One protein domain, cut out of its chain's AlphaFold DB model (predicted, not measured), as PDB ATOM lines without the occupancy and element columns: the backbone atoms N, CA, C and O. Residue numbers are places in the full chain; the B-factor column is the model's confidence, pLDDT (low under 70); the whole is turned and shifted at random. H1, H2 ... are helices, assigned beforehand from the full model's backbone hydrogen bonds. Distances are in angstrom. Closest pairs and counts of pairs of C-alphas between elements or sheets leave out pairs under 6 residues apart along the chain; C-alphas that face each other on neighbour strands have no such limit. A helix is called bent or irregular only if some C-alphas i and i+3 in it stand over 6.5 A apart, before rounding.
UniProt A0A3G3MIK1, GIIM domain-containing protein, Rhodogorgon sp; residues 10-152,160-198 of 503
ATOM      1  N   GLN A  10     187.945 129.030 141.366       36.19
ATOM      2  CA  GLN A  10     186.960 129.825 140.608       36.19
ATOM      3  C   GLN A  10     185.897 130.489 141.504       36.19
ATOM      4  O   GLN A  10     185.560 131.651 141.293       36.19
ATOM      5  N   GLU A  11     185.420 129.815 142.554       36.59
ATOM      6  CA  GLU A  11     184.459 130.401 143.504       36.59
ATOM      7  C   GLU A  11     185.109 131.398 144.468       36.59
ATOM      8  O   GLU A  11     184.467 132.367 144.881       36.59
ATOM      9  N   THR A  12     186.386 131.194 144.817       47.56
ATOM     10  CA  THR A  12     187.162 132.181 145.578       47.56
ATOM     11  C   THR A  12     187.358 133.453 144.779       47.56
ATOM     12  O   THR A  12     187.122 134.519 145.324       47.56
ATOM     13  N   ARG A  13     187.680 133.357 143.482       46.72
ATOM     14  CA  ARG A  13     187.856 134.529 142.610       46.72
ATOM     15  C   ARG A  13     186.589 135.380 142.529       46.72
ATOM     16  O   ARG A  13     186.660 136.579 142.772       46.72
ATOM     17  N   ASN A  14     185.425 134.765 142.315       51.12
ATOM     18  CA  ASN A  14     184.160 135.505 142.227       51.12
ATOM     19  C   ASN A  14     183.767 136.170 143.564       51.12
ATOM     20  O   ASN A  14     183.331 137.322 143.576       51.12
ATOM     21  N   LYS A  15     183.968 135.488 144.703       56.84
ATOM     22  CA  LYS A  15     183.736 136.070 146.042       56.84
ATOM     23  C   LYS A  15     184.764 137.152 146.393       56.84
ATOM     24  O   LYS A  15     184.402 138.176 146.962       56.84
ATOM     25  N   GLU A  16     186.029 136.962 146.027       59.28
ATOM     26  CA  GLU A  16     187.111 137.929 146.244       59.28
ATOM     27  C   GLU A  16     186.916 139.207 145.420       59.28
ATOM     28  O   GLU A  16     187.178 140.304 145.921       59.28
ATOM     29  N   GLU A  17     186.425 139.084 144.184       63.84
ATOM     30  CA  GLU A  17     186.054 140.215 143.329       63.84
ATOM     31  C   GLU A  17     184.835 140.974 143.866       63.84
ATOM     32  O   GLU A  17     184.820 142.209 143.858       63.84
ATOM     33  N   GLN A  18     183.834 140.262 144.388       68.25
ATOM     34  CA  GLN A  18     182.659 140.870 145.007       68.25
ATOM     35  C   GLN A  18     183.021 141.628 146.297       68.25
ATOM     36  O   GLN A  18     182.662 142.801 146.435       68.25
ATOM     37  N   ASP A  19     183.817 141.022 147.183       68.44
ATOM     38  CA  ASP A  19     184.325 141.654 148.410       68.44
ATOM     39  C   ASP A  19     185.200 142.884 148.096       68.44
ATOM     40  O   ASP A  19     185.188 143.884 148.818       68.44
ATOM     41  N   LEU A  20     185.961 142.840 146.997       76.19
ATOM     42  CA  LEU A  20     186.761 143.962 146.501       76.19
ATOM     43  C   LEU A  20     185.904 145.152 146.078       76.19
ATOM     44  O   LEU A  20     186.194 146.287 146.473       76.19
ATOM     45  N   ARG A  21     184.861 144.894 145.284       79.31
ATOM     46  CA  ARG A  21     183.910 145.923 144.853       79.31
ATOM     47  C   ARG A  21     183.194 146.520 146.063       79.31
ATOM     48  O   ARG A  21     183.140 147.741 146.190       79.31
ATOM     49  N   GLU A  22     182.740 145.687 147.000       83.75
ATOM     50  CA  GLU A  22     182.078 146.147 148.225       83.75
ATOM     51  C   GLU A  22     183.010 147.001 149.104       83.75
ATOM     52  O   GLU A  22     182.622 148.086 149.546       83.75
ATOM     53  N   LEU A  23     184.268 146.587 149.296       86.50
ATOM     54  CA  LEU A  23     185.273 147.364 150.032       86.50
ATOM     55  C   LEU A  23     185.496 148.748 149.414       86.50
ATOM     56  O   LEU A  23     185.553 149.748 150.135       86.50
ATOM     57  N   GLN A  24     185.621 148.827 148.089       87.88
ATOM     58  CA  GLN A  24     185.805 150.099 147.391       87.88
ATOM     59  C   GLN A  24     184.566 150.995 147.501       87.88
ATOM     60  O   GLN A  24     184.707 152.192 147.774       87.88
ATOM     61  N   CYS A  25     183.365 150.428 147.350       88.75
ATOM     62  CA  CYS A  25     182.100 151.140 147.526       88.75
ATOM     63  C   CYS A  25     181.968 151.710 148.942       88.75
ATOM     64  O   CYS A  25     181.755 152.913 149.097       88.75
ATOM     65  N   LEU A  26     182.200 150.894 149.976       89.88
ATOM     66  CA  LEU A  26     182.163 151.339 151.372       89.88
ATOM     67  C   LEU A  26     183.198 152.429 151.647       89.88
ATOM     68  O   LEU A  26     182.895 153.412 152.320       89.88
ATOM     69  N   LYS A  27     184.419 152.303 151.113       91.56
ATOM     70  CA  LYS A  27     185.461 153.324 151.290       91.56
ATOM     71  C   LYS A  27     185.045 154.669 150.690       91.56
ATOM     72  O   LYS A  27     185.235 155.700 151.338       91.56
ATOM     73  N   LYS A  28     184.464 154.661 149.485       92.56
ATOM     74  CA  LYS A  28     183.923 155.859 148.823       92.56
ATOM     75  C   LYS A  28     182.759 156.454 149.618       92.56
ATOM     76  O   LYS A  28     182.758 157.653 149.884       92.56
ATOM     77  N   GLU A  29     181.816 155.625 150.061       94.00
ATOM     78  CA  GLU A  29     180.664 156.065 150.852       94.00
ATOM     79  C   GLU A  29     181.093 156.712 152.180       94.00
ATOM     80  O   GLU A  29     180.624 157.799 152.524       94.00
ATOM     81  N   ILE A  30     182.030 156.084 152.899       94.06
ATOM     82  CA  ILE A  30     182.606 156.617 154.141       94.06
ATOM     83  C   ILE A  30     183.264 157.968 153.880       94.06
ATOM     84  O   ILE A  30     183.057 158.895 154.660       94.06
ATOM     85  N   LEU A  31     184.036 158.099 152.796       93.88
ATOM     86  CA  LEU A  31     184.688 159.356 152.444       93.88
ATOM     87  C   LEU A  31     183.654 160.464 152.195       93.88
ATOM     88  O   LEU A  31     183.761 161.519 152.812       93.88
ATOM     89  N   ILE A  32     182.633 160.208 151.372       93.81
ATOM     90  CA  ILE A  32     181.580 161.183 151.031       93.81
ATOM     91  C   ILE A  32     180.786 161.605 152.273       93.81
ATOM     92  O   ILE A  32     180.539 162.792 152.493       93.81
ATOM     93  N   LYS A  33     180.372 160.644 153.106       93.94
ATOM     94  CA  LYS A  33     179.626 160.943 154.335       93.94
ATOM     95  C   LYS A  33     180.494 161.692 155.340       93.94
ATOM     96  O   LYS A  33     180.024 162.648 155.955       93.94
ATOM     97  N   TYR A  34     181.762 161.307 155.479       94.94
ATOM     98  CA  TYR A  34     182.690 161.978 156.380       94.94
ATOM     99  C   TYR A  34     182.991 163.411 155.946       94.94
ATOM    100  O   TYR A  34     182.957 164.298 156.793       94.94
ATOM    101  N   THR A  35     183.267 163.673 154.664       93.31
ATOM    102  CA  THR A  35     183.586 165.028 154.184       93.31
ATOM    103  C   THR A  35     182.418 165.982 154.404       93.31
ATOM    104  O   THR A  35     182.622 167.056 154.972       93.31
ATOM    105  N   LYS A  36     181.193 165.556 154.067       93.38
ATOM    106  CA  LYS A  36     179.966 166.322 154.339       93.38
ATOM    107  C   LYS A  36     179.792 166.584 155.835       93.38
ATOM    108  O   LYS A  36     179.628 167.725 156.252       93.38
ATOM    109  N   LEU A  37     179.877 165.537 156.658       93.62
ATOM    110  CA  LEU A  37     179.642 165.643 158.097       93.62
ATOM    111  C   LEU A  37     180.720 166.484 158.805       93.62
ATOM    112  O   LEU A  37     180.397 167.289 159.675       93.62
ATOM    113  N   LYS A  38     181.995 166.347 158.422       94.00
ATOM    114  CA  LYS A  38     183.144 167.011 159.060       94.00
ATOM    115  C   LYS A  38     182.978 168.529 159.125       94.00
ATOM    116  O   LYS A  38     183.272 169.106 160.171       94.00
ATOM    117  N   VAL A  39     182.491 169.160 158.054       92.88
ATOM    118  CA  VAL A  39     182.265 170.615 158.002       92.88
ATOM    119  C   VAL A  39     181.270 171.045 159.084       92.88
ATOM    120  O   VAL A  39     181.539 171.966 159.855       92.88
ATOM    121  N   PHE A  40     180.160 170.316 159.222       92.25
ATOM    122  CA  PHE A  40     179.156 170.595 160.247       92.25
ATOM    123  C   PHE A  40     179.665 170.335 161.664       92.25
ATOM    124  O   PHE A  40     179.381 171.123 162.568       92.25
ATOM    125  N   LEU A  41     180.436 169.264 161.870       91.06
ATOM    126  CA  LEU A  41     181.013 168.963 163.181       91.06
ATOM    127  C   LEU A  41     181.991 170.063 163.617       91.06
ATOM    128  O   LEU A  41     181.928 170.506 164.762       91.06
ATOM    129  N   LEU A  42     182.845 170.546 162.708       91.81
ATOM    130  CA  LEU A  42     183.778 171.645 162.977       91.81
ATOM    131  C   LEU A  42     183.049 172.960 163.282       91.81
ATOM    132  O   LEU A  42     183.404 173.639 164.244       91.81
ATOM    133  N   ARG A  43     181.983 173.285 162.537       90.12
ATOM    134  CA  ARG A  43     181.137 174.460 162.813       90.12
ATOM    135  C   ARG A  43     180.481 174.403 164.198       90.12
ATOM    136  O   ARG A  43     180.318 175.418 164.858       90.12
ATOM    137  N   TYR A  44     180.093 173.217 164.664       87.94
ATOM    138  CA  TYR A  44     179.524 173.066 166.008       87.94
ATOM    139  C   TYR A  44     180.579 173.178 167.107       87.94
ATOM    140  O   TYR A  44     180.330 173.828 168.120       87.94
ATOM    141  N   ILE A  45     181.758 172.590 166.891       87.06
ATOM    142  CA  ILE A  45     182.881 172.674 167.833       87.06
ATOM    143  C   ILE A  45     183.339 174.126 168.011       87.06
ATOM    144  O   ILE A  45     183.548 174.550 169.143       87.06
ATOM    145  N   THR A  46     183.455 174.883 166.916       87.38
ATOM    146  CA  THR A  46     183.827 176.313 166.939       87.38
ATOM    147  C   THR A  46     182.797 177.169 167.677       87.38
ATOM    148  O   THR A  46     183.171 178.073 168.409       87.38
ATOM    149  N   ASN A  47     181.516 176.803 167.605       86.06
ATOM    150  CA  ASN A  47     180.439 177.429 168.381       86.06
ATOM    151  C   ASN A  47     180.304 176.876 169.817       86.06
ATOM    152  O   ASN A  47     179.241 176.997 170.428       86.06
ATOM    153  N   PHE A  48     181.335 176.209 170.348       83.25
ATOM    154  CA  PHE A  48     181.358 175.595 171.685       83.25
ATOM    155  C   PHE A  48     180.194 174.625 171.976       83.25
ATOM    156  O   PHE A  48     179.841 174.365 173.133       83.25
ATOM    157  N   ALA A  49     179.603 174.037 170.934       83.94
ATOM    158  CA  ALA A  49     178.476 173.122 171.033       83.94
ATOM    159  C   ALA A  49     178.914 171.671 170.793       83.94
ATOM    160  O   ALA A  49     179.659 171.361 169.864       83.94
ATOM    161  N   TRP A  50     178.410 170.739 171.613       87.38
ATOM    162  CA  TRP A  50     178.750 169.323 171.467       87.38
ATOM    163  C   TRP A  50     178.010 168.687 170.269       87.38
ATOM    164  O   TRP A  50     176.779 168.572 170.321       87.38
ATOM    165  N   PRO A  51     178.708 168.227 169.208       85.25
ATOM    166  CA  PRO A  51     178.059 167.913 167.929       85.25
ATOM    167  C   PRO A  51     177.085 166.728 167.960       85.25
ATOM    168  O   PRO A  51     176.136 166.688 167.175       85.25
ATOM    169  N   ILE A  52     177.275 165.779 168.888       83.56
ATOM    170  CA  ILE A  52     176.425 164.582 168.982       83.56
ATOM    171  C   ILE A  52     174.966 164.922 169.305       83.56
ATOM    172  O   ILE A  52     174.097 164.099 169.075       83.56
ATOM    173  N   LEU A  53     174.681 166.115 169.838       80.75
ATOM    174  CA  LEU A  53     173.315 166.521 170.176       80.75
ATOM    175  C   LEU A  53     172.444 166.754 168.937       80.75
ATOM    176  O   LEU A  53     171.228 166.620 169.028       80.75
ATOM    177  N   LYS A  54     173.057 167.101 167.800       86.12
ATOM    178  CA  LYS A  54     172.345 167.341 166.541       86.12
ATOM    179  C   LYS A  54     172.588 166.235 165.520       86.12
ATOM    180  O   LYS A  54     171.641 165.767 164.905       86.12
ATOM    181  N   TYR A  55     173.835 165.791 165.376       89.56
ATOM    182  CA  TYR A  55     174.240 164.861 164.315       89.56
ATOM    183  C   TYR A  55     174.431 163.425 164.813       89.56
ATOM    184  O   TYR A  55     175.252 162.680 164.284       89.56
ATOM    185  N   GLU A  56     173.705 163.020 165.859       86.19
ATOM    186  CA  GLU A  56     173.833 161.686 166.457       86.19
ATOM    187  C   GLU A  56     173.708 160.563 165.425       86.19
ATOM    188  O   GLU A  56     174.552 159.668 165.378       86.19
ATOM    189  N   ARG A  57     172.641 160.610 164.620       86.19
ATOM    190  CA  ARG A  57     172.314 159.556 163.655       86.19
ATOM    191  C   ARG A  57     173.396 159.438 162.586       86.19
ATOM    192  O   ARG A  57     173.819 158.328 162.283       86.19
ATOM    193  N   ASP A  58     173.888 160.571 162.094       90.06
ATOM    194  CA  ASP A  58     174.910 160.621 161.047       90.06
ATOM    195  C   ASP A  58     176.263 160.118 161.554       90.06
ATOM    196  O   ASP A  58     176.918 159.316 160.887       90.06
ATOM    197  N   ILE A  59     176.658 160.524 162.770       88.69
ATOM    198  CA  ILE A  59     177.875 160.023 163.423       88.69
ATOM    199  C   ILE A  59     177.765 158.507 163.627       88.69
ATOM    200  O   ILE A  59     178.698 157.778 163.295       88.69
ATOM    201  N   TYR A  60     176.629 158.014 164.134       86.69
ATOM    202  CA  TYR A  60     176.428 156.584 164.373       86.69
ATOM    203  C   TYR A  60     176.491 155.769 163.078       86.69
ATOM    204  O   TYR A  60     177.210 154.772 163.013       86.69
ATOM    205  N   ALA A  61     175.796 156.223 162.033       86.25
ATOM    206  CA  ALA A  61     175.813 155.584 160.723       86.25
ATOM    207  C   ALA A  61     177.233 155.533 160.139       86.25
ATOM    208  O   ALA A  61     177.648 154.505 159.605       86.25
ATOM    209  N   LEU A  62     178.011 156.609 160.285       91.62
ATOM    210  CA  LEU A  62     179.386 156.655 159.797       91.62
ATOM    211  C   LEU A  62     180.307 155.688 160.557       91.62
ATOM    212  O   LEU A  62     181.082 154.965 159.931       91.62
ATOM    213  N   VAL A  63     180.187 155.617 161.887       88.25
ATOM    214  CA  VAL A  63     180.929 154.642 162.705       88.25
ATOM    215  C   VAL A  63     180.563 153.212 162.296       88.25
ATOM    216  O   VAL A  63     181.457 152.392 162.098       88.25
ATOM    217  N   GLN A  64     179.279 152.905 162.079       86.81
ATOM    218  CA  GLN A  64     178.841 151.583 161.611       86.81
ATOM    219  C   GLN A  64     179.418 151.211 160.237       86.81
ATOM    220  O   GLN A  64     179.843 150.072 160.039       86.81
ATOM    221  N   LEU A  65     179.475 152.158 159.294       88.94
ATOM    222  CA  LEU A  65     180.097 151.930 157.987       88.94
ATOM    223  C   LEU A  65     181.590 151.615 158.122       88.94
ATOM    224  O   LEU A  65     182.073 150.661 157.513       88.94
ATOM    225  N   ARG A  66     182.317 152.350 158.974       90.88
ATOM    226  CA  ARG A  66     183.731 152.058 159.268       90.88
ATOM    227  C   ARG A  66     183.911 150.672 159.886       90.88
ATOM    228  O   ARG A  66     184.830 149.953 159.503       90.88
ATOM    229  N   GLN A  67     183.026 150.275 160.800       87.81
ATOM    230  CA  GLN A  67     183.042 148.944 161.410       87.81
ATOM    231  C   GLN A  67     182.828 147.842 160.366       87.81
ATOM    232  O   GLN A  67     183.596 146.884 160.335       87.81
ATOM    233  N   ARG A  68     181.849 148.005 159.465       85.31
ATOM    234  CA  ARG A  68     181.621 147.091 158.331       85.31
ATOM    235  C   ARG A  68     182.846 146.986 157.426       85.31
ATOM    236  O   ARG A  68     183.275 145.880 157.109       85.31
ATOM    237  N   TYR A  69     183.441 148.121 157.071       89.50
ATOM    238  CA  TYR A  69     184.651 148.144 156.255       89.50
ATOM    239  C   TYR A  69     185.801 147.380 156.922       89.50
ATOM    240  O   TYR A  69     186.446 146.559 156.276       89.50
ATOM    241  N   PHE A  70     186.035 147.585 158.223       86.56
ATOM    242  CA  PHE A  70     187.077 146.860 158.954       86.56
ATOM    243  C   PHE A  70     186.836 145.350 159.009       86.56
ATOM    244  O   PHE A  70     187.792 144.590 158.878       86.56
ATOM    245  N   ILE A  71     185.584 144.906 159.156       83.25
ATOM    246  CA  ILE A  71     185.229 143.482 159.106       83.25
ATOM    247  C   ILE A  71     185.658 142.878 157.766       83.25
ATOM    248  O   ILE A  71     186.420 141.911 157.757       83.25
ATOM    249  N   LEU A  72     185.227 143.464 156.648       84.12
ATOM    250  CA  LEU A  72     185.560 142.971 155.308       84.12
ATOM    251  C   LEU A  72     187.068 143.027 155.042       84.12
ATOM    252  O   LEU A  72     187.660 142.052 154.582       84.12
ATOM    253  N   LEU A  73     187.720 144.127 155.429       85.38
ATOM    254  CA  LEU A  73     189.161 144.294 155.256       85.38
ATOM    255  C   LEU A  73     189.940 143.236 156.053       85.38
ATOM    256  O   LEU A  73     190.904 142.661 155.546       85.38
ATOM    257  N   SER A  74     189.486 142.941 157.275       83.94
ATOM    258  CA  SER A  74     190.074 141.921 158.146       83.94
ATOM    259  C   SER A  74     189.908 140.499 157.625       83.94
ATOM    260  O   SER A  74     190.797 139.673 157.829       83.94
ATOM    261  N   ARG A  75     188.805 140.204 156.927       78.69
ATOM    262  CA  ARG A  75     188.612 138.900 156.280       78.69
ATOM    263  C   ARG A  75     189.564 138.713 155.123       78.69
ATOM    264  O   ARG A  75     190.175 137.657 155.028       78.69
ATOM    265  N   LYS A  76     189.685 139.747 154.296       81.25
ATOM    266  CA  LYS A  76     190.456 139.676 153.067       81.25
ATOM    267  C   LYS A  76     191.957 139.588 153.321       81.25
ATOM    268  O   LYS A  76     192.625 138.728 152.765       81.25
ATOM    269  N   TYR A  77     192.491 140.483 154.149       81.75
ATOM    270  CA  TYR A  77     193.940 140.587 154.340       81.75
ATOM    271  C   TYR A  77     194.433 139.899 155.625       81.75
ATOM    272  O   TYR A  77     195.626 139.647 155.772       81.75
ATOM    273  N   GLY A  78     193.527 139.553 156.545       78.75
ATOM    274  CA  GLY A  78     193.860 139.012 157.863       78.75
ATOM    275  C   GLY A  78     194.172 140.109 158.881       78.75
ATOM    276  O   GLY A  78     194.699 141.152 158.533       78.75
ATOM    277  N   LEU A  79     193.880 139.865 160.162       76.19
ATOM    278  CA  LEU A  79     193.854 140.851 161.263       76.19
ATOM    279  C   LEU A  79     195.075 141.777 161.411       76.19
ATOM    280  O   LEU A  79     194.944 142.878 161.935       76.19
ATOM    281  N   ARG A  80     196.253 141.323 160.975       76.12
ATOM    282  CA  ARG A  80     197.556 141.986 161.166       76.12
ATOM    283  C   ARG A  80     198.147 142.535 159.874       76.12
ATOM    284  O   ARG A  80     199.326 142.864 159.817       76.12
ATOM    285  N   ALA A  81     197.351 142.574 158.814       84.44
ATOM    286  CA  ALA A  81     197.821 143.066 157.539       84.44
ATOM    287  C   ALA A  81     198.168 144.554 157.606       84.44
ATOM    288  O   ALA A  81     197.442 145.356 158.203       84.44
ATOM    289  N   ILE A  82     199.229 144.937 156.897       84.81
ATOM    290  CA  ILE A  82     199.692 146.327 156.785       84.81
ATOM    291  C   ILE A  82     198.560 147.238 156.281       84.81
ATOM    292  O   ILE A  82     198.438 148.387 156.702       84.81
ATOM    293  N   GLN A  83     197.690 146.727 155.405       87.00
ATOM    294  CA  GLN A  83     196.524 147.440 154.881       87.00
ATOM    295  C   GLN A  83     195.545 147.844 155.997       87.00
ATOM    296  O   GLN A  83     195.020 148.959 155.981       87.00
ATOM    297  N   ILE A  84     195.319 146.968 156.981       86.25
ATOM    298  CA  ILE A  84     194.439 147.242 158.125       86.25
ATOM    299  C   ILE A  84     195.108 148.217 159.078       86.25
ATOM    300  O   ILE A  84     194.454 149.163 159.508       86.25
ATOM    301  N   GLU A  85     196.404 148.050 159.356       86.38
ATOM    302  CA  GLU A  85     197.149 148.988 160.201       86.38
ATOM    303  C   GLU A  85     197.136 150.409 159.618       86.38
ATOM    304  O   GLU A  85     196.838 151.371 160.327       86.38
ATOM    305  N   LYS A  86     197.368 150.558 158.308       87.88
ATOM    306  CA  LYS A  86     197.261 151.855 157.617       87.88
ATOM    307  C   LYS A  86     195.870 152.467 157.793       87.88
ATOM    308  O   LYS A  86     195.747 153.658 158.086       87.88
ATOM    309  N   GLN A  87     194.818 151.657 157.656       89.19
ATOM    310  CA  GLN A  87     193.452 152.139 157.841       89.19
ATOM    311  C   GLN A  87     193.161 152.542 159.291       89.19
ATOM    312  O   GLN A  87     192.507 153.558 159.529       89.19
ATOM    313  N   TRP A  88     193.676 151.777 160.251       88.81
ATOM    314  CA  TRP A  88     193.613 152.072 161.677       88.81
ATOM    315  C   TRP A  88     194.162 153.458 161.987       88.81
ATOM    316  O   TRP A  88     193.449 154.271 162.576       88.81
ATOM    317  N   TYR A  89     195.381 153.766 161.538       86.38
ATOM    318  CA  TYR A  89     195.979 155.085 161.762       86.38
ATOM    319  C   TYR A  89     195.166 156.202 161.113       86.38
ATOM    320  O   TYR A  89     194.991 157.254 161.714       86.38
ATOM    321  N   SER A  90     194.609 155.973 159.923       86.38
ATOM    322  CA  SER A  90     193.765 156.973 159.266       86.38
ATOM    323  C   SER A  90     192.495 157.299 160.069       86.38
ATOM    324  O   SER A  90     192.041 158.444 160.063       86.38
ATOM    325  N   TRP A  91     191.895 156.313 160.747       89.00
ATOM    326  CA  TRP A  91     190.550 156.448 161.318       89.00
ATOM    327  C   TRP A  91     190.501 156.587 162.839       89.00
ATOM    328  O   TRP A  91     189.603 157.256 163.335       89.00
ATOM    329  N   ILE A  92     191.460 156.048 163.597       88.25
ATOM    330  CA  ILE A  92     191.451 156.161 165.068       88.25
ATOM    331  C   ILE A  92     191.487 157.631 165.529       88.25
ATOM    332  O   ILE A  92     190.851 157.998 166.512       88.25
ATOM    333  N   GLY A  93     192.170 158.505 164.779       85.06
ATOM    334  CA  GLY A  93     192.228 159.946 165.041       85.06
ATOM    335  C   GLY A  93     191.113 160.768 164.389       85.06
ATOM    336  O   GLY A  93     191.091 161.999 164.536       85.06
ATOM    337  N   SER A  94     190.203 160.142 163.638       91.31
ATOM    338  CA  SER A  94     189.171 160.879 162.915       91.31
ATOM    339  C   SER A  94     188.193 161.537 163.891       91.31
ATOM    340  O   SER A  94     187.946 161.082 165.009       91.31
ATOM    341  N   LEU A  95     187.703 162.711 163.502       91.81
ATOM    342  CA  LEU A  95     186.940 163.587 164.390       91.81
ATOM    343  C   LEU A  95     185.595 162.967 164.815       91.81
ATOM    344  O   LEU A  95     185.205 163.085 165.972       91.81
ATOM    345  N   ASP A  96     184.938 162.245 163.912       91.38
ATOM    346  CA  ASP A  96     183.721 161.465 164.156       91.38
ATOM    347  C   ASP A  96     183.931 160.360 165.201       91.38
ATOM    348  O   ASP A  96     183.167 160.291 166.163       91.38
ATOM    349  N   MET A  97     184.997 159.560 165.075       90.94
ATOM    350  CA  MET A  97     185.315 158.478 166.021       90.94
ATOM    351  C   MET A  97     185.601 159.034 167.423       90.94
ATOM    352  O   MET A  97     185.084 158.527 168.417       90.94
ATOM    353  N   ARG A  98     186.355 160.138 167.511       92.56
ATOM    354  CA  ARG A  98     186.657 160.817 168.784       92.56
ATOM    355  C   ARG A  98     185.413 161.381 169.470       92.56
ATOM    356  O   ARG A  98     185.225 161.168 170.668       92.56
ATOM    357  N   ILE A  99     184.552 162.079 168.721       91.00
ATOM    358  CA  ILE A  99     183.278 162.598 169.244       91.00
ATOM    359  C   ILE A  99     182.399 161.447 169.718       91.00
ATOM    360  O   ILE A  99     181.786 161.545 170.782       91.00
ATOM    361  N   PHE A 100     182.344 160.357 168.955       88.75
ATOM    362  CA  PHE A 100     181.550 159.201 169.326       88.75
ATOM    363  C   PHE A 100     182.032 158.577 170.642       88.75
ATOM    364  O   PHE A 100     181.208 158.361 171.532       88.75
ATOM    365  N   SER A 101     183.345 158.384 170.827       86.81
ATOM    366  CA  SER A 101     183.912 157.835 172.071       86.81
ATOM    367  C   SER A 101     183.550 158.660 173.304       86.81
ATOM    368  O   SER A 101     183.035 158.130 174.291       86.81
ATOM    369  N   ILE A 102     183.775 159.976 173.234       88.00
ATOM    370  CA  ILE A 102     183.467 160.902 174.331       88.00
ATOM    371  C   ILE A 102     181.954 160.943 174.577       88.00
ATOM    372  O   ILE A 102     181.500 160.912 175.722       88.00
ATOM    373  N   GLY A 103     181.157 160.975 173.506       83.06
ATOM    374  CA  GLY A 103     179.700 160.995 173.578       83.06
ATOM    375  C   GLY A 103     179.117 159.741 174.229       83.06
ATOM    376  O   GLY A 103     178.161 159.841 175.001       83.06
ATOM    377  N   LEU A 104     179.709 158.572 173.976       79.25
ATOM    378  CA  LEU A 104     179.273 157.305 174.554       79.25
ATOM    379  C   LEU A 104     179.512 157.280 176.069       79.25
ATOM    380  O   LEU A 104     178.586 156.979 176.822       79.25
ATOM    381  N   ILE A 105     180.685 157.711 176.539       76.56
ATOM    382  CA  ILE A 105     180.949 157.846 177.986       76.56
ATOM    383  C   ILE A 105     180.086 158.920 178.615       76.56
ATOM    384  O   ILE A 105     179.548 158.711 179.698       76.56
ATOM    385  N   TYR A 106     179.868 160.038 177.924       78.00
ATOM    386  CA  TYR A 106     178.976 161.080 178.418       78.00
ATOM    387  C   TYR A 106     177.563 160.547 178.660       78.00
ATOM    388  O   TYR A 106     176.934 160.912 179.653       78.00
ATOM    389  N   ARG A 107     177.053 159.663 177.795       72.69
ATOM    390  CA  ARG A 107     175.754 159.000 178.002       72.69
ATOM    391  C   ARG A 107     175.791 157.999 179.141       72.69
ATOM    392  O   ARG A 107     174.847 157.936 179.920       72.69
ATOM    393  N   LEU A 108     176.884 157.257 179.256       66.19
ATOM    394  CA  LEU A 108     177.076 156.273 180.312       66.19
ATOM    395  C   LEU A 108     177.562 156.889 181.635       66.19
ATOM    396  O   LEU A 108     177.784 156.154 182.591       66.19
ATOM    397  N   ARG A 109     177.673 158.221 181.747       62.72
ATOM    398  CA  ARG A 109     178.228 158.912 182.924       62.72
ATOM    399  C   ARG A 109     177.561 158.529 184.244       62.72
ATOM    400  O   ARG A 109     178.248 158.461 185.249       62.72
ATOM    401  N   ASN A 110     176.257 158.246 184.250       54.03
ATOM    402  CA  ASN A 110     175.561 157.834 185.475       54.03
ATOM    403  C   ASN A 110     175.997 156.439 185.948       54.03
ATOM    404  O   ASN A 110     175.937 156.165 187.137       54.03
ATOM    405  N   LYS A 111     176.471 155.589 185.027       55.12
ATOM    406  CA  LYS A 111     177.015 154.258 185.318       55.12
ATOM    407  C   LYS A 111     178.525 154.292 185.567       55.12
ATOM    408  O   LYS A 111     179.030 153.527 186.376       55.12
ATOM    409  N   PHE A 112     179.260 155.189 184.903       48.84
ATOM    410  CA  PHE A 112     180.731 155.202 184.912       48.84
ATOM    411  C   PHE A 112     181.371 156.258 185.821       48.84
ATOM    412  O   PHE A 112     182.485 156.030 186.274       48.84
ATOM    413  N   ILE A 113     180.693 157.351 186.176       51.47
ATOM    414  CA  ILE A 113     181.331 158.510 186.818       51.47
ATOM    415  C   ILE A 113     180.694 158.805 188.188       51.47
ATOM    416  O   ILE A 113     179.526 159.198 188.261       51.47
ATOM    417  N   TYR A 114     181.477 158.658 189.263       45.53
ATOM    418  CA  TYR A 114     181.103 159.017 190.640       45.53
ATOM    419  C   TYR A 114     181.773 160.340 191.076       45.53
ATOM    420  O   TYR A 114     182.773 160.760 190.494       45.53
ATOM    421  N   GLY A 115     181.200 161.015 192.080       46.06
ATOM    422  CA  GLY A 115     181.829 162.154 192.767       46.06
ATOM    423  C   GLY A 115     182.186 163.370 191.893       46.06
ATOM    424  O   GLY A 115     181.433 163.761 190.994       46.06
ATOM    425  N   ILE A 116     183.346 163.977 192.175       32.19
ATOM    426  CA  ILE A 116     183.856 165.235 191.586       32.19
ATOM    427  C   ILE A 116     183.992 165.144 190.058       32.19
ATOM    428  O   ILE A 116     183.695 166.096 189.333       32.19
ATOM    429  N   HIS A 117     184.309 163.969 189.516       44.84
ATOM    430  CA  HIS A 117     184.387 163.774 188.070       44.84
ATOM    431  C   HIS A 117     183.037 163.944 187.351       44.84
ATOM    432  O   HIS A 117     183.000 164.316 186.175       44.84
ATOM    433  N   LYS A 118     181.906 163.755 188.049       52.97
ATOM    434  CA  LYS A 118     180.560 164.015 187.504       52.97
ATOM    435  C   LYS A 118     180.335 165.516 187.282       52.97
ATOM    436  O   LYS A 118     179.578 165.892 186.385       52.97
ATOM    437  N   LEU A 119     181.021 166.364 188.058       45.62
ATOM    438  CA  LEU A 119     181.028 167.823 187.912       45.62
ATOM    439  C   LEU A 119     181.935 168.276 186.761       45.62
ATOM    440  O   LEU A 119     181.561 169.208 186.047       45.62
ATOM    441  N   PHE A 120     183.064 167.591 186.531       51.56
ATOM    442  CA  PHE A 120     183.952 167.849 185.390       51.56
ATOM    443  C   PHE A 120     183.349 167.409 184.050       51.56
ATOM    444  O   PHE A 120     183.567 168.079 183.045       51.56
ATOM    445  N   PHE A 121     182.523 166.357 184.013       60.88
ATOM    446  CA  PHE A 121     181.871 165.860 182.791       60.88
ATOM    447  C   PHE A 121     180.597 166.649 182.405       60.88
ATOM    448  O   PHE A 121     179.563 166.090 182.021       60.88
ATOM    449  N   LYS A 122     180.647 167.984 182.513       66.12
ATOM    450  CA  LYS A 122     179.607 168.896 182.003       66.12
ATOM    451  C   LYS A 122     179.776 169.102 180.496       66.12
ATOM    452  O   LYS A 122     180.879 169.027 179.967       66.12
ATOM    453  N   LYS A 123     178.676 169.423 179.798       65.94
ATOM    454  CA  LYS A 123     178.645 169.599 178.326       65.94
ATOM    455  C   LYS A 123     179.754 170.522 177.797       65.94
ATOM    456  O   LYS A 123     180.318 170.233 176.750       65.94
ATOM    457  N   ARG A 124     180.067 171.590 178.541       64.81
ATOM    458  CA  ARG A 124     181.087 172.593 178.194       64.81
ATOM    459  C   ARG A 124     182.517 172.031 178.198       64.81
ATOM    460  O   ARG A 124     183.347 172.492 177.429       64.81
ATOM    461  N   ASN A 125     182.775 170.979 178.973       71.50
ATOM    462  CA  ASN A 125     184.118 170.427 179.168       71.50
ATOM    463  C   ASN A 125     184.425 169.249 178.227       71.50
ATOM    464  O   ASN A 125     185.569 168.814 178.139       71.50
ATOM    465  N   LEU A 126     183.431 168.735 177.487       81.12
ATOM    466  CA  LEU A 126     183.634 167.611 176.561       81.12
ATOM    467  C   LEU A 126     184.576 167.968 175.405       81.12
ATOM    468  O   LEU A 126     185.324 167.117 174.931       81.12
ATOM    469  N   LEU A 127     184.560 169.230 174.967       83.69
ATOM    470  CA  LEU A 127     185.408 169.716 173.878       83.69
ATOM    471  C   LEU A 127     186.897 169.700 174.252       83.69
ATOM    472  O   LEU A 127     187.724 169.402 173.392       83.69
ATOM    473  N   ILE A 128     187.225 169.909 175.532       84.19
ATOM    474  CA  ILE A 128     188.600 169.870 176.063       84.19
ATOM    475  C   ILE A 128     189.230 168.481 175.862       84.19
ATOM    476  O   ILE A 128     190.442 168.350 175.713       84.19
ATOM    477  N   LEU A 129     188.414 167.428 175.787       83.31
ATOM    478  CA  LEU A 129     188.881 166.051 175.617       83.31
ATOM    479  C   LEU A 129     189.196 165.692 174.154       83.31
ATOM    480  O   LEU A 129     189.911 164.721 173.907       83.31
ATOM    481  N   LEU A 130     188.702 166.448 173.165       86.31
ATOM    482  CA  LEU A 130     188.904 166.131 171.742       86.31
ATOM    483  C   LEU A 130     190.375 166.209 171.287       86.31
ATOM    484  O   LEU A 130     190.807 165.302 170.560       86.31
ATOM    485  N   PRO A 131     191.161 167.240 171.667       86.00
ATOM    486  CA  PRO A 131     192.590 167.293 171.367       86.00
ATOM    487  C   PRO A 131     193.368 166.119 171.967       86.00
ATOM    488  O   PRO A 131     194.258 165.590 171.305       86.00
ATOM    489  N   ASN A 132     192.988 165.647 173.159       83.56
ATOM    490  CA  ASN A 132     193.677 164.555 173.864       83.56
ATOM    491  C   ASN A 132     193.638 163.224 173.105       83.56
ATOM    492  O   ASN A 132     194.513 162.389 173.291       83.56
ATOM    493  N   LEU A 133     192.653 163.040 172.225       84.69
ATOM    494  CA  LEU A 133     192.493 161.824 171.429       84.69
ATOM    495  C   LEU A 133     193.156 161.911 170.040       84.69
ATOM    496  O   LEU A 133     192.943 161.031 169.206       84.69
ATOM    497  N   LYS A 134     193.921 162.971 169.734       87.38
ATOM    498  CA  LYS A 134     194.744 163.014 168.511       87.38
ATOM    499  C   LYS A 134     195.776 161.879 168.537       87.38
ATOM    500  O   LYS A 134     196.288 161.534 169.592       87.38
ATOM    501  N   ILE A 135     196.127 161.345 167.365       85.31
ATOM    502  CA  ILE A 135     197.051 160.201 167.241       85.31
ATOM    503  C   ILE A 135     198.400 160.478 167.910       85.31
ATOM    504  O   ILE A 135     198.894 159.611 168.619       85.31
ATOM    505  N   SER A 136     198.958 161.681 167.738       84.31
ATOM    506  CA  SER A 136     200.202 162.100 168.402       84.31
ATOM    507  C   SER A 136     200.129 161.908 169.917       84.31
ATOM    508  O   SER A 136     201.026 161.325 170.514       84.31
ATOM    509  N   ASN A 137     199.008 162.315 170.511       85.62
ATOM    510  CA  ASN A 137     198.783 162.289 171.950       85.62
ATOM    511  C   ASN A 137     198.461 160.874 172.449       85.62
ATOM    512  O   ASN A 137     198.813 160.528 173.570       85.62
ATOM    513  N   LEU A 138     197.814 160.048 171.617       85.50
ATOM    514  CA  LEU A 138     197.573 158.634 171.911       85.50
ATOM    515  C   LEU A 138     198.876 157.823 171.922       85.50
ATOM    516  O   LEU A 138     199.014 156.911 172.728       85.50
ATOM    517  N   LEU A 139     199.829 158.147 171.043       84.56
ATOM    518  CA  LEU A 139     201.131 157.471 170.981       84.56
ATOM    519  C   LEU A 139     202.023 157.814 172.180       84.56
ATOM    520  O   LEU A 139     202.772 156.959 172.646       84.56
ATOM    521  N   SER A 140     201.925 159.040 172.695       82.69
ATOM    522  CA  SER A 140     202.648 159.488 173.890       82.69
ATOM    523  C   SER A 140     201.865 159.280 175.192       82.69
ATOM    524  O   SER A 140     202.300 159.745 176.244       82.69
ATOM    525  N   TYR A 141     200.698 158.630 175.138       81.38
ATOM    526  CA  TYR A 141     199.824 158.484 176.296       81.38
ATOM    527  C   TYR A 141     200.471 157.592 177.361       81.38
ATOM    528  O   TYR A 141     200.871 156.458 177.091       81.38
ATOM    529  N   LYS A 142     200.556 158.111 178.587       70.75
ATOM    530  CA  LYS A 142     200.928 157.356 179.783       70.75
ATOM    531  C   LYS A 142     199.672 157.216 180.641       70.75
ATOM    532  O   LYS A 142     199.025 158.217 180.926       70.75
ATOM    533  N   ASN A 143     199.339 155.987 181.029       60.62
ATOM    534  CA  ASN A 143     198.194 155.696 181.903       60.62
ATOM    535  C   ASN A 143     198.503 155.988 183.388       60.62
ATOM    536  O   ASN A 143     197.649 155.766 184.234       60.62
ATOM    537  N   PHE A 144     199.734 156.403 183.705       56.09
ATOM    538  CA  PHE A 144     200.277 156.452 185.060       56.09
ATOM    539  C   PHE A 144     200.326 157.885 185.590       56.09
ATOM    540  O   PHE A 144     201.252 158.615 185.247       56.09
ATOM    541  N   ASP A 145     199.379 158.215 186.466       52.38
ATOM    542  CA  ASP A 145     199.607 159.137 187.579       52.38
ATOM    543  C   ASP A 145     199.614 158.261 188.845       52.38
ATOM    544  O   ASP A 145     198.624 157.594 189.152       52.38
ATOM    545  N   SER A 146     200.756 158.172 189.531       43.19
ATOM    546  CA  SER A 146     200.990 157.295 190.696       43.19
ATOM    547  C   SER A 146     200.024 157.533 191.865       43.19
ATOM    548  O   SER A 146     199.805 156.634 192.668       43.19
ATOM    549  N   GLU A 147     199.385 158.701 191.922       42.44
ATOM    550  CA  GLU A 147     198.377 159.061 192.929       42.44
ATOM    551  C   GLU A 147     197.096 158.212 192.859       42.44
ATOM    552  O   GLU A 147     196.356 158.121 193.837       42.44
ATOM    553  N   TYR A 148     196.805 157.573 191.719       46.56
ATOM    554  CA  TYR A 148     195.541 156.855 191.542       46.56
ATOM    555  C   TYR A 148     195.471 155.534 192.322       46.56
ATOM    556  O   TYR A 148     194.368 155.112 192.643       46.56
ATOM    557  N   ILE A 149     196.606 154.892 192.633       45.34
ATOM    558  CA  ILE A 149     196.652 153.623 193.391       45.34
ATOM    559  C   ILE A 149     196.501 153.889 194.898       45.34
ATOM    560  O   ILE A 149     195.765 153.172 195.566       45.34
ATOM    561  N   CYS A 150     197.091 154.971 195.416       36.34
ATOM    562  CA  CYS A 150     197.039 155.310 196.842       36.34
ATOM    563  C   CYS A 150     195.620 155.656 197.335       36.34
ATOM    564  O   CYS A 150     195.249 155.294 198.442       36.34
ATOM    565  N   ASN A 151     194.780 156.270 196.494       37.84
ATOM    566  CA  ASN A 151     193.395 156.600 196.867       37.84
ATOM    567  C   ASN A 151     192.424 155.400 196.804       37.84
ATOM    568  O   ASN A 151     191.237 155.560 197.097       37.84
ATOM    569  N   PHE A 152     192.877 154.211 196.378       41.97
ATOM    570  CA  PHE A 152     192.026 153.017 196.335       41.97
ATOM    571  C   PHE A 152     191.888 152.333 197.692       41.97
ATOM    572  O   PHE A 152     190.839 151.741 197.930       41.97
ATOM    573  N   ASN A 160     180.453 147.300 195.650       38.69
ATOM    574  CA  ASN A 160     180.476 146.047 194.877       38.69
ATOM    575  C   ASN A 160     181.011 146.193 193.426       38.69
ATOM    576  O   ASN A 160     180.949 145.235 192.659       38.69
ATOM    577  N   GLU A 161     181.490 147.372 193.007       49.72
ATOM    578  CA  GLU A 161     181.993 147.641 191.648       49.72
ATOM    579  C   GLU A 161     183.236 148.551 191.698       49.72
ATOM    580  O   GLU A 161     183.125 149.780 191.703       49.72
ATOM    581  N   VAL A 162     184.429 147.951 191.711       52.66
ATOM    582  CA  VAL A 162     185.718 148.662 191.629       52.66
ATOM    583  C   VAL A 162     185.924 149.180 190.196       52.66
ATOM    584  O   VAL A 162     185.717 148.447 189.234       52.66
ATOM    585  N   LYS A 163     186.320 150.444 190.001       58.72
ATOM    586  CA  LYS A 163     186.629 150.997 188.663       58.72
ATOM    587  C   LYS A 163     188.121 151.224 188.500       58.72
ATOM    588  O   LYS A 163     188.630 152.264 188.875       58.72
ATOM    589  N   ILE A 164     188.781 150.262 187.875       65.25
ATOM    590  CA  ILE A 164     190.243 150.173 187.765       65.25
ATOM    591  C   ILE A 164     190.872 151.291 186.902       65.25
ATOM    592  O   ILE A 164     192.046 151.610 187.053       65.25
ATOM    593  N   PHE A 165     190.109 151.898 185.986       72.12
ATOM    594  CA  PHE A 165     190.628 152.850 184.998       72.12
ATOM    595  C   PHE A 165     190.046 154.259 185.159       72.12
ATOM    596  O   PHE A 165     188.901 154.437 185.581       72.12
ATOM    597  N   THR A 166     190.803 155.278 184.736       75.31
ATOM    598  CA  THR A 166     190.317 156.664 184.712       75.31
ATOM    599  C   THR A 166     189.270 156.876 183.612       75.31
ATOM    600  O   THR A 166     189.133 156.101 182.662       75.31
ATOM    601  N   ILE A 167     188.524 157.984 183.666       75.56
ATOM    602  CA  ILE A 167     187.576 158.341 182.590       75.56
ATOM    603  C   ILE A 167     188.300 158.529 181.256       75.56
ATOM    604  O   ILE A 167     187.774 158.148 180.210       75.56
ATOM    605  N   LYS A 168     189.504 159.107 181.287       79.81
ATOM    606  CA  LYS A 168     190.338 159.295 180.099       79.81
ATOM    607  C   LYS A 168     190.722 157.945 179.498       79.81
ATOM    608  O   LYS A 168     190.549 157.766 178.292       79.81
ATOM    609  N   ASP A 169     191.113 156.986 180.335       80.56
ATOM    610  CA  ASP A 169     191.372 155.614 179.904       80.56
ATOM    611  C   ASP A 169     190.132 154.994 179.276       80.56
ATOM    612  O   ASP A 169     190.218 154.524 178.150       80.56
ATOM    613  N   TYR A 170     188.959 155.066 179.913       78.88
ATOM    614  CA  TYR A 170     187.736 154.525 179.318       78.88
ATOM    615  C   TYR A 170     187.412 155.165 177.957       78.88
ATOM    616  O   TYR A 170     186.954 154.461 177.054       78.88
ATOM    617  N   ILE A 171     187.654 156.472 177.764       83.19
ATOM    618  CA  ILE A 171     187.432 157.143 176.465       83.19
ATOM    619  C   ILE A 171     188.348 156.552 175.402       83.19
ATOM    620  O   ILE A 171     187.894 156.258 174.291       83.19
ATOM    621  N   ILE A 172     189.619 156.354 175.742       88.19
ATOM    622  CA  ILE A 172     190.597 155.746 174.844       88.19
ATOM    623  C   ILE A 172     190.214 154.282 174.590       88.19
ATOM    624  O   ILE A 172     190.111 153.875 173.438       88.19
ATOM    625  N   GLN A 173     189.875 153.507 175.617       85.38
ATOM    626  CA  GLN A 173     189.409 152.128 175.471       85.38
ATOM    627  C   GLN A 173     188.192 152.034 174.543       85.38
ATOM    628  O   GLN A 173     188.163 151.171 173.673       85.38
ATOM    629  N   ILE A 174     187.218 152.947 174.647       84.00
ATOM    630  CA  ILE A 174     186.052 152.987 173.751       84.00
ATOM    631  C   ILE A 174     186.437 153.356 172.319       84.00
ATOM    632  O   ILE A 174     185.848 152.828 171.373       84.00
ATOM    633  N   LEU A 175     187.415 154.243 172.138       89.31
ATOM    634  CA  LEU A 175     187.940 154.586 170.817       89.31
ATOM    635  C   LEU A 175     188.511 153.347 170.115       89.31
ATOM    636  O   LEU A 175     188.165 153.076 168.967       89.31
ATOM    637  N   PHE A 176     189.309 152.552 170.830       89.38
ATOM    638  CA  PHE A 176     189.869 151.300 170.321       89.38
ATOM    639  C   PHE A 176     188.799 150.206 170.172       89.38
ATOM    640  O   PHE A 176     188.772 149.496 169.165       89.38
ATOM    641  N   PHE A 177     187.860 150.107 171.118       84.88
ATOM    642  CA  PHE A 177     186.759 149.142 171.103       84.88
ATOM    643  C   PHE A 177     185.914 149.244 169.837       84.88
ATOM    644  O   PHE A 177     185.519 148.224 169.278       84.88
ATOM    645  N   GLN A 178     185.663 150.457 169.343       85.00
ATOM    646  CA  GLN A 178     184.895 150.653 168.113       85.00
ATOM    647  C   GLN A 178     185.512 149.961 166.900       85.00
ATOM    648  O   GLN A 178     184.760 149.592 166.004       85.00
ATOM    649  N   ILE A 179     186.835 149.795 166.863       86.94
ATOM    650  CA  ILE A 179     187.539 149.149 165.754       86.94
ATOM    651  C   ILE A 179     187.793 147.668 166.056       86.94
ATOM    652  O   ILE A 179     187.550 146.822 165.202       86.94
ATOM    653  N   LEU A 180     188.230 147.339 167.274       85.31
ATOM    654  CA  LEU A 180     188.592 145.975 167.673       85.31
ATOM    655  C   LEU A 180     187.388 145.048 167.807       85.31
ATOM    656  O   LEU A 180     187.408 143.927 167.312       85.31
ATOM    657  N   ASN A 181     186.326 145.510 168.467       78.94
ATOM    658  CA  ASN A 181     185.157 144.691 168.761       78.94
ATOM    659  C   ASN A 181     184.513 144.036 167.523       78.94
ATOM    660  O   ASN A 181     184.228 142.839 167.591       78.94
ATOM    661  N   PRO A 182     184.252 144.754 166.407       75.12
ATOM    662  CA  PRO A 182     183.668 144.130 165.220       75.12
ATOM    663  C   PRO A 182     184.601 143.092 164.590       75.12
ATOM    664  O   PRO A 182     184.121 142.071 164.112       75.12
ATOM    665  N   ILE A 183     185.911 143.338 164.635       77.44
ATOM    666  CA  ILE A 183     186.943 142.472 164.067       77.44
ATOM    667  C   ILE A 183     187.109 141.182 164.896       77.44
ATOM    668  O   ILE A 183     187.205 140.091 164.336       77.44
ATOM    669  N   ILE A 184     187.127 141.298 166.227       72.69
ATOM    670  CA  ILE A 184     187.256 140.161 167.151       72.69
ATOM    671  C   ILE A 184     185.969 139.327 167.125       72.69
ATOM    672  O   ILE A 184     186.006 138.134 166.853       72.69
ATOM    673  N   ASN A 185     184.802 139.961 167.277       64.94
ATOM    674  CA  ASN A 185     183.501 139.283 167.289       64.94
ATOM    675  C   ASN A 185     182.886 139.151 165.882       64.94
ATOM    676  O   ASN A 185     181.676 139.339 165.702       64.94
ATOM    677  N   ASN A 186     183.707 138.842 164.874       56.09
ATOM    678  CA  ASN A 186     183.295 138.750 163.471       56.09
ATOM    679  C   ASN A 186     182.119 137.767 163.264       56.09
ATOM    680  O   ASN A 186     181.225 138.028 162.459       56.09
ATOM    681  N   SER A 187     182.077 136.671 164.028       47.47
ATOM    682  CA  SER A 187     181.029 135.636 164.005       47.47
ATOM    683  C   SER A 187     179.645 136.167 164.435       47.47
ATOM    684  O   SER A 187     178.620 135.858 163.823       47.47
ATOM    685  N   ILE A 188     179.612 137.028 165.456       43.22
ATOM    686  CA  ILE A 188     178.394 137.606 166.046       43.22
ATOM    687  C   ILE A 188     177.941 138.850 165.269       43.22
ATOM    688  O   ILE A 188     176.740 139.107 165.141       43.22
ATOM    689  N   TYR A 189     178.883 139.638 164.742       36.78
ATOM    690  CA  TYR A 189     178.573 140.898 164.068       36.78
ATOM    691  C   TYR A 189     177.850 140.674 162.725       36.78
ATOM    692  O   TYR A 189     176.934 141.423 162.400       36.78
ATOM    693  N   ILE A 190     178.155 139.592 161.997       32.50
ATOM    694  CA  ILE A 190     177.446 139.207 160.756       32.50
ATOM    695  C   ILE A 190     175.986 138.838 161.033       32.50
ATOM    696  O   ILE A 190     175.089 139.311 160.340       32.50
ATOM    697  N   LYS A 191     175.719 138.058 162.093       33.47
ATOM    698  CA  LYS A 191     174.342 137.734 162.505       33.47
ATOM    699  C   LYS A 191     173.556 138.992 162.906       33.47
ATOM    700  O   LYS A 191     172.367 139.080 162.618       33.47
ATOM    701  N   LYS A 192     174.217 139.991 163.508       34.16
ATOM    702  CA  LYS A 192     173.615 141.301 163.832       34.16
ATOM    703  C   LYS A 192     173.337 142.177 162.605       34.16
ATOM    704  O   LYS A 192     172.428 142.996 162.671       34.16
ATOM    705  N   LEU A 193     174.087 142.020 161.510       27.36
ATOM    706  CA  LEU A 193     173.844 142.750 160.260       27.36
ATOM    707  C   LEU A 193     172.629 142.214 159.493       27.36
ATOM    708  O   LEU A 193     171.923 143.014 158.886       27.36
ATOM    709  N   ASN A 194     172.345 140.912 159.599       23.81
ATOM    710  CA  ASN A 194     171.181 140.288 158.958       23.81
ATOM    711  C   ASN A 194     169.918 140.291 159.836       23.81
ATOM    712  O   ASN A 194     168.824 140.072 159.333       23.81
ATOM    713  N   TYR A 195     170.037 140.591 161.132       24.69
ATOM    714  CA  TYR A 195     168.900 140.714 162.039       24.69
ATOM    715  C   TYR A 195     169.132 141.847 163.042       24.69
ATOM    716  O   TYR A 195     169.799 141.676 164.066       24.69
ATOM    717  N   TYR A 196     168.485 142.995 162.820       23.16
ATOM    718  CA  TYR A 196     168.235 143.996 163.863       23.16
ATOM    719  C   TYR A 196     167.240 143.450 164.907       23.16
ATOM    720  O   TYR A 196     166.143 143.964 165.092       23.16
ATOM    721  N   LYS A 197     167.622 142.396 165.631       25.61
ATOM    722  CA  LYS A 197     167.029 141.988 166.907       25.61
ATOM    723  C   LYS A 197     168.165 141.494 167.790       25.61
ATOM    724  O   LYS A 197     168.595 140.351 167.718       25.61
ATOM    725  N   THR A 198     168.656 142.414 168.613       25.86
ATOM    726  CA  THR A 198     169.540 142.196 169.763       25.86
ATOM    727  C   THR A 198     169.460 140.767 170.310       25.86
ATOM    728  O   THR A 198     168.438 140.403 170.894       25.86
TER     729      THR A 198
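Overview. This is residues 10 to 152 and 160 to 198 of the 503 residues of the protein "GIIM domain-containing protein" of Rhodogorgon sp (UniProt A0A3G3MIK1). One very long helix, H1, runs along one side of a cluster of crossing helices, and its first residues, 10 to 15, stick out at one end. H2 folds back along H1 and H3 folds back along H2, while H4 and H9 cross each other and pack on H2; short H5 and H8 lie toward the end away from residue 10, and H10 lies at one side. The printed part has 182 residues, with ten named helices, H1 to H10 in chain order, and no named strand: all helix, with mostly crossed packing. It is compact, with a radius of gyration of the C-alphas of 18.3 A, but elongated, spanning 62 by 37 by 37 A.

Arrangement. H1, residues 10 to 46, and H2, residues 56 to 77, touch as a helical hairpin, opposite ways at a shallow tilt of 31 degrees; their closest C-alphas, of Leu 23 and Tyr 69, are 6.3 A apart. H2 makes a second hairpin with H3, residues 82 to 92, opposite ways at a shallow tilt of 12 degrees; the closest C-alphas, of Leu 73 and Ile 84, are 6.7 A apart. H4, residues 95 to 112, touches H2, the closest C-alphas being those of Ile 59 and Asp 96, 6.1 A apart. H5, residues 116 to 120, is close to H4 but not clearly touching, with C-alphas 109 and 118 closest at 7.2 A. H6, residues 129 to 132, touches H4, with C-alphas 98 and 130 closest at 6.5 A. H7, residues 135 to 139, and H8, residues 147 to 150, touch no helix. H9, residues 167 to 184, touches H4 at a steep tilt of 66 degrees, the closest C-alphas being those of Ser 101 and Leu 175, 5.3 A apart. H9 also touches H2, with C-alphas 71 and 183 closest at 5.3 A. H10, residues 186 to 194, is close to H2 but not clearly touching, with C-alphas 71 and 186 closest at 6.7 A. Every O i to N i+4 pair is within hydrogen-bond range in H2, H3, H5 and H7, against 31 of 33 in H1, 12 of 14 in H4, 11 of 14 in H9 and 4 of 5 in H10; H6 and H8 are too short for such a pair.

Along the chain. H1 begins at C-alpha 10, (186.960, 129.825, 140.608), and is 53.5 A long, with a kink of 31 degrees near residue 37. H2 measures 31.6 A, H9 23.9 A and H4 23.0 A. H4 is irregular: C-alphas 107 and 110 are 7.6 A apart. H10 ends at C-alpha 194, (171.181, 140.288, 158.958).

Size, cuts and confidence. The C-alphas of Gln 10 and Asn 151 are the two farthest apart, at 62.6 A. Residues 153 to 159 are not printed, and C-alphas 152 and 160 are 13.6 A apart across this cut. Of the links that are printed whole, none is long. The mean pLDDT of the printed part is 74.0, with 56 residues under 70, among them 108 to 124 and 185 to 198.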